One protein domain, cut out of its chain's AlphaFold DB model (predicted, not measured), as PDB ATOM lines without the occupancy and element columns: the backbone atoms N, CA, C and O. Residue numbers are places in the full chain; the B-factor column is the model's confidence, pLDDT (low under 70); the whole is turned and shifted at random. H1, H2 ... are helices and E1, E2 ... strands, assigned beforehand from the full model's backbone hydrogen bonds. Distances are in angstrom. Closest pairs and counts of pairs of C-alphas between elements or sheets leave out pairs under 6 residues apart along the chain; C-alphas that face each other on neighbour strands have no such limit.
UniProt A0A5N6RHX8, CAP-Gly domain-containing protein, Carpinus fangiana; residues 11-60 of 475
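This is residues 11 to 60 of the 475 residues of the protein "CAP-Gly domain-containing protein" of Carpinus fangiana (UniProt A0A5N6RHX8). A small hairpin of two antiparallel strands, E1 and E2, has one helix, H1, alongside it, nearer to E1 than to E2. A long link, residues 25 to 44, folds back from the end of H1 along the length of the domain and turns round near Leu 37 to reach E1. The printed part has 50 residues with one named helix and two named strands, in the order H1, E1, E2, and its class is mixed, helices and strands. It is only just compact, close to loose, with a radius of gyration of the C-alphas of 11.3 A, and elongated, with spans of 33 by 17 by 15 A.

Strand E1 is residues 45 to 50, 15.8 A from first to last C-alpha, and begins at C-alpha 45 (1.341, -10.447, -11.443). Strand E2, residues 55 to 59, is 13.2 A long and ends at C-alpha 59 (5.826, -8.312, -9.867). Helix H1, residues 11 to 24, is 20.2 A long and begins at C-alpha 11 (5.600, -3.375, -5.662).

E1 and E2 form a hairpin over a tight link of 4 residues. They are antiparallel, with 151 degrees between their directions. N 47 and O 57 are within hydrogen-bond range at 2.8 A, as are N 59 and O 45 at 2.8 A. The closest C-alphas of H1 and E1 are those of Ala 21 and Ile 49, 6.2 A apart. The closest of H1 and E2 are those of Ser 11 and Asp 59, 6.5 A apart. In H1, 9 of 10 O i to N i+4 pairs are within hydrogen-bond range.

The two C-alphas farthest apart are those of Leu 37 and His 52, at 35.0 A. The printed part has no cut, and the link from H1 to E1, 20 residues, is long. The mean pLDDT of the printed part is 77.5, with residues 23 to 29, of which 23 to 24 belong to H1, and residues 35 to 36 under 70.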
ATOM      1  N   SER A  11       6.950  -3.771  -5.249       81.88
ATOM      2  CA  SER A  11       5.600  -3.375  -5.662       81.88
ATOM      3  C   SER A  11       5.394  -1.855  -5.600       81.88
ATOM      4  O   SER A  11       4.650  -1.295  -6.402       81.88
ATOM      5  N   ALA A  12       6.103  -1.160  -4.698       83.44
ATOM      6  CA  ALA A  12       6.112   0.302  -4.650       83.44
ATOM      7  C   ALA A  12       6.797   0.900  -5.889       83.44
ATOM      8  O   ALA A  12       6.232   1.785  -6.519       83.44
ATOM      9  N   LEU A  13       7.947   0.355  -6.298       85.25
ATOM     10  CA  LEU A  13       8.647   0.729  -7.526       85.25
ATOM     11  C   LEU A  13       7.755   0.522  -8.754       85.25
ATOM     12  O   LEU A  13       7.666   1.409  -9.597       85.25
ATOM     13  N   ILE A  14       7.053  -0.611  -8.838       84.38
ATOM     14  CA  ILE A  14       6.112  -0.885  -9.935       84.38
ATOM     15  C   ILE A  14       5.006   0.173  -9.975       84.38
ATOM     16  O   ILE A  14       4.716   0.714 -11.040       84.38
ATOM     17  N   ASN A  15       4.445   0.533  -8.818       84.25
ATOM     18  CA  ASN A  15       3.451   1.598  -8.726       84.25
ATOM     19  C   ASN A  15       4.014   2.980  -9.093       84.25
ATOM     20  O   ASN A  15       3.326   3.741  -9.766       84.25
ATOM     21  N   SER A  16       5.249   3.311  -8.710       84.88
ATOM     22  CA  SER A  16       5.892   4.570  -9.106       84.88
ATOM     23  C   SER A  16       6.128   4.634 -10.614       84.88
ATOM     24  O   SER A  16       5.821   5.644 -11.242       84.88
ATOM     25  N   ILE A  17       6.599   3.539 -11.221       83.12
ATOM     26  CA  ILE A  17       6.749   3.466 -12.677       83.12
ATOM     27  C   ILE A  17       5.373   3.576 -13.350       83.12
ATOM     28  O   ILE A  17       5.251   4.258 -14.363       83.12
ATOM     29  N   HIS A  18       4.323   2.990 -12.767       79.00
ATOM     30  CA  HIS A  18       2.952   3.162 -13.249       79.00
ATOM     31  C   HIS A  18       2.488   4.616 -13.216       79.00
ATOM     32  O   HIS A  18       1.899   5.067 -14.189       79.00
ATOM     33  N   GLN A  19       2.752   5.360 -12.141       80.56
ATOM     34  CA  GLN A  19       2.382   6.778 -12.072       80.56
ATOM     35  C   GLN A  19       3.091   7.606 -13.148       80.56
ATOM     36  O   GLN A  19       2.462   8.407 -13.836       80.56
ATOM     37  N   LEU A  20       4.390   7.367 -13.343       79.38
ATOM     38  CA  LEU A  20       5.167   8.038 -14.385       79.38
ATOM     39  C   LEU A  20       4.663   7.670 -15.785       79.38
ATOM     40  O   LEU A  20       4.503   8.548 -16.628       79.38
ATOM     41  N   ALA A  21       4.341   6.399 -16.022       74.81
ATOM     42  CA  ALA A  21       3.800   5.941 -17.296       74.81
ATOM     43  C   ALA A  21       2.405   6.518 -17.577       74.81
ATOM     44  O   ALA A  21       2.155   6.946 -18.697       74.81
ATOM     45  N   LEU A  22       1.527   6.610 -16.571       71.19
ATOM     46  CA  LEU A  22       0.198   7.225 -16.697       71.19
ATOM     47  C   LEU A  22       0.265   8.709 -17.065       71.19
ATOM     48  O   LEU A  22      -0.606   9.188 -17.786       71.19
ATOM     49  N   SER A  23       1.299   9.423 -16.605       69.38
ATOM     50  CA  SER A  23       1.508  10.830 -16.972       69.38
ATOM     51  C   SER A  23       1.862  11.017 -18.454       69.38
ATOM     52  O   SER A  23       1.583  12.069 -19.021       69.38
ATOM     53  N   GLN A  24       2.438   9.993 -19.093       67.69
ATOM     54  CA  GLN A  24       2.859  10.020 -20.499       67.69
ATOM     55  C   GLN A  24       1.877   9.296 -21.432       67.69
ATOM     56  O   GLN A  24       1.752   9.655 -22.600       67.69
ATOM     57  N   PHE A  25       1.169   8.285 -20.925       68.25
ATOM     58  CA  PHE A  25       0.253   7.429 -21.675       68.25
ATOM     59  C   PHE A  25      -1.055   7.247 -20.881       68.25
ATOM     60  O   PHE A  25      -1.138   6.361 -20.023       68.25
ATOM     61  N   PRO A  26      -2.090   8.065 -21.142       59.47
ATOM     62  CA  PRO A  26      -3.342   8.000 -20.396       59.47
ATOM     63  C   PRO A  26      -4.095   6.685 -20.662       59.47
ATOM     64  O   PRO A  26      -4.361   6.317 -21.805       59.47
ATOM     65  N   GLY A  27      -4.461   5.975 -19.591       64.69
ATOM     66  CA  GLY A  27      -5.242   4.736 -19.646       64.69
ATOM     67  C   GLY A  27      -5.512   4.149 -18.257       64.69
ATOM     68  O   GLY A  27      -4.830   4.470 -17.288       64.69
ATOM     69  N   LYS A  28      -6.513   3.269 -18.119       59.38
ATOM     70  CA  LYS A  28      -6.747   2.537 -16.860       59.38
ATOM     71  C   LYS A  28      -5.740   1.388 -16.740       59.38
ATOM     72  O   LYS A  28      -5.806   0.424 -17.498       59.38
ATOM     73  N   MET A  29      -4.835   1.467 -15.765       65.88
ATOM     74  CA  MET A  29      -3.848   0.419 -15.477       65.88
ATOM     75  C   MET A  29      -4.020  -0.133 -14.056       65.88
ATOM     76  O   MET A  29      -4.251   0.616 -13.106       65.88
ATOM     77  N   LYS A  30      -3.907  -1.460 -13.901       70.50
ATOM     78  CA  LYS A  30      -3.963  -2.136 -12.592       70.50
ATOM     79  C   LYS A  30      -2.750  -1.736 -11.742       70.50
ATOM     80  O   LYS A  30      -1.650  -1.629 -12.274       70.50
ATOM     81  N   ARG A  31      -2.937  -1.534 -10.435       77.56
ATOM     82  CA  ARG A  31      -1.859  -1.218  -9.478       77.56
ATOM     83  C   ARG A  31      -1.413  -2.465  -8.718       77.56
ATOM     84  O   ARG A  31      -2.204  -3.389  -8.530       77.56
ATOM     85  N   ALA A  32      -0.158  -2.473  -8.287       79.31
ATOM     86  CA  ALA A  32       0.377  -3.496  -7.402       79.31
ATOM     87  C   ALA A  32      -0.079  -3.263  -5.960       79.31
ATOM     88  O   ALA A  32      -0.127  -2.125  -5.485       79.31
ATOM     89  N   THR A  33      -0.421  -4.344  -5.261       77.88
ATOM     90  CA  THR A  33      -0.772  -4.291  -3.840       77.88
ATOM     91  C   THR A  33       0.496  -4.053  -3.028       77.88
ATOM     92  O   THR A  33       1.483  -4.763  -3.190       77.88
ATOM     93  N   VAL A  34       0.478  -3.053  -2.146       77.00
ATOM     94  CA  VAL A  34       1.614  -2.716  -1.275       77.00
ATOM     95  C   VAL A  34       1.144  -2.741   0.170       77.00
ATOM     96  O   VAL A  34       0.060  -2.256   0.490       77.00
ATOM     97  N   GLY A  35       1.969  -3.294   1.053       69.50
ATOM     98  CA  GLY A  35       1.706  -3.310   2.482       69.50
ATOM     99  C   GLY A  35       2.995  -3.450   3.292       69.50
ATOM    100  O   GLY A  35       4.032  -3.797   2.730       69.50
ATOM    101  N   PRO A  36       2.933  -3.171   4.604       65.69
ATOM    102  CA  PRO A  36       4.103  -3.168   5.482       65.69
ATOM    103  C   PRO A  36       4.534  -4.574   5.918       65.69
ATOM    104  O   PRO A  36       5.620  -4.749   6.459       65.69
ATOM    105  N   LEU A  37       3.685  -5.587   5.718       72.88
ATOM    106  CA  LEU A  37       3.962  -6.958   6.134       72.88
ATOM    107  C   LEU A  37       4.609  -7.754   4.994       72.88
ATOM    108  O   LEU A  37       4.196  -7.618   3.841       72.88
ATOM    109  N   PRO A  38       5.581  -8.631   5.291       75.56
ATOM    110  CA  PRO A  38       6.128  -9.520   4.281       75.56
ATOM    111  C   PRO A  38       5.051 -10.503   3.794       75.56
ATOM    112  O   PRO A  38       4.237 -10.994   4.579       75.56
ATOM    113  N   GLY A  39       5.062 -10.805   2.493       77.69
ATOM    114  CA  GLY A  39       4.106 -11.727   1.862       77.69
ATOM    115  C   GLY A  39       2.808 -11.082   1.357       77.69
ATOM    116  O   GLY A  39       1.842 -11.798   1.108       77.69
ATOM    117  N   VAL A  40       2.768  -9.752   1.206       80.31
ATOM    118  CA  VAL A  40       1.644  -9.038   0.563       80.31
ATOM    119  C   VAL A  40       1.480  -9.446  -0.903       80.31
ATOM    120  O   VAL A  40       0.365  -9.708  -1.348       80.31
ATOM    121  N   THR A  41       2.583  -9.542  -1.643       79.25
ATOM    122  CA  THR A  41       2.601 -10.114  -2.994       79.25
ATOM    123  C   THR A  41       2.765 -11.621  -2.863       79.25
ATOM    124  O   THR A  41       3.835 -12.077  -2.458       79.25
ATOM    125  N   GLN A  42       1.701 -12.373  -3.147       80.81
ATOM    126  CA  GLN A  42       1.691 -13.841  -3.074       80.81
ATOM    127  C   GLN A  42       1.874 -14.474  -4.455       80.81
ATOM    128  O   GLN A  42       2.654 -15.411  -4.597       80.81
ATOM    129  N   ASP A  43       1.240 -13.891  -5.474       82.44
ATOM    130  CA  ASP A  43       1.265 -14.387  -6.846       82.44
ATOM    131  C   ASP A  43       2.123 -13.513  -7.763       82.44
ATOM    132  O   ASP A  43       2.320 -12.317  -7.524       82.44
ATOM    133  N   ILE A  44       2.613 -14.110  -8.852       85.06
ATOM    134  CA  ILE A  44       3.286 -13.368  -9.920       85.06
ATOM    135  C   ILE A  44       2.224 -12.627 -10.732       85.06
ATOM    136  O   ILE A  44       1.376 -13.246 -11.375       85.06
ATOM    137  N   ALA A  45       2.294 -11.298 -10.738       81.44
ATOM    138  CA  ALA A  45       1.341 -10.447 -11.443       81.44
ATOM    139  C   ALA A  45       2.033  -9.635 -12.545       81.44
ATOM    140  O   ALA A  45       3.092  -9.042 -12.340       81.44
ATOM    141  N   GLY A  46       1.427  -9.608 -13.734       83.44
ATOM    142  CA  GLY A  46       1.914  -8.842 -14.878       83.44
ATOM    143  C   GLY A  46       1.264  -7.469 -14.978       83.44
ATOM    144  O   GLY A  46       0.046  -7.347 -15.096       83.44
ATOM    145  N   TYR A  47       2.099  -6.441 -15.005       82.69
ATOM    146  CA  TYR A  47       1.711  -5.046 -15.073       82.69
ATOM    147  C   TYR A  47       2.214  -4.422 -16.374       82.69
ATOM    148  O   TYR A  47       3.404  -4.454 -16.674       82.69
ATOM    149  N   LYS A  48       1.305  -3.896 -17.200       79.31
ATOM    150  CA  LYS A  48       1.667  -3.269 -18.477       79.31
ATOM    151  C   LYS A  48       2.120  -1.833 -18.236       79.31
ATOM    152  O   LYS A  48       1.369  -1.079 -17.637       79.31
ATOM    153  N   ILE A  49       3.296  -1.466 -18.746       79.19
ATOM    154  CA  ILE A  49       3.901  -0.137 -18.552       79.19
ATOM    155  C   ILE A  49       3.861   0.700 -19.829       79.19
ATOM    156  O   ILE A  49       3.590   1.893 -19.772       79.19
ATOM    157  N   ALA A  50       4.096   0.087 -20.990       72.50
ATOM    158  CA  ALA A  50       4.068   0.788 -22.271       72.50
ATOM    159  C   ALA A  50       3.296  -0.016 -23.317       72.50
ATOM    160  O   ALA A  50       3.255  -1.250 -23.276       72.50
ATOM    161  N   HIS A  51       2.666   0.688 -24.257       73.44
ATOM    162  CA  HIS A  51       1.959   0.070 -25.379       73.44
ATOM    163  C   HIS A  51       2.870  -0.130 -26.596       73.44
ATOM    164  O   HIS A  51       2.750  -1.165 -27.256       73.44
ATOM    165  N   HIS A  52       3.793   0.804 -26.859       70.69
ATOM    166  CA  HIS A  52       4.701   0.775 -28.009       70.69
ATOM    167  C   HIS A  52       6.118   1.247 -27.624       70.69
ATOM    168  O   HIS A  52       6.303   2.437 -27.383       70.69
ATOM    169  N   PRO A  53       7.113   0.341 -27.582       76.38
ATOM    170  CA  PRO A  53       6.950  -1.114 -27.622       76.38
ATOM    171  C   PRO A  53       6.104  -1.610 -26.435       76.38
ATOM    172  O   PRO A  53       6.028  -0.960 -25.394       76.38
ATOM    173  N   SER A  54       5.420  -2.746 -26.590       80.50
ATOM    174  CA  SER A  54       4.623  -3.312 -25.495       80.50
ATOM    175  C   SER A  54       5.545  -3.842 -24.395       80.50
ATOM    176  O   SER A  54       6.158  -4.895 -24.556       80.50
ATOM    177  N   ILE A  55       5.638  -3.110 -23.283       82.81
ATOM    178  CA  ILE A  55       6.501  -3.437 -22.140       82.81
ATOM    179  C   ILE A  55       5.627  -3.853 -20.961       82.81
ATOM    180  O   ILE A  55       4.699  -3.138 -20.575       82.81
ATOM    181  N   TYR A  56       5.965  -4.996 -20.366       85.25
ATOM    182  CA  TYR A  56       5.338  -5.521 -19.159       85.25
ATOM    183  C   TYR A  56       6.383  -5.699 -18.062       85.25
ATOM    184  O   TYR A  56       7.498  -6.163 -18.309       85.25
ATOM    185  N   VAL A  57       5.998  -5.385 -16.833       86.56
ATOM    186  CA  VAL A  57       6.759  -5.686 -15.631       86.56
ATOM    187  C   VAL A  57       6.013  -6.720 -14.814       86.56
ATOM    188  O   VAL A  57       4.836  -6.580 -14.510       86.56
ATOM    189  N   LEU A  58       6.727  -7.786 -14.484       86.50
ATOM    190  CA  LEU A  58       6.239  -8.850 -13.622       86.50
ATOM    191  C   LEU A  58       6.634  -8.511 -12.184       86.50
ATOM    192  O   LEU A  58       7.837  -8.407 -11.909       86.50
ATOM    193  N   ASP A  59       5.640  -8.326 -11.317       88.31
ATOM    194  CA  ASP A  59       5.826  -8.312  -9.867       88.31
ATOM    195  C   ASP A  59       5.942  -9.752  -9.382       88.31
ATOM    196  O   ASP A  59       5.164 -10.612  -9.799       88.31
ATOM    197  N   THR A  60       6.923 -10.020  -8.529       87.12
ATOM    198  CA  THR A  60       7.156 -11.354  -7.975       87.12
ATOM    199  C   THR A  60       7.113 -11.301  -6.451       87.12
ATOM    200  O   THR A  60       7.505 -10.286  -5.854       87.12
TER     201      THR A  60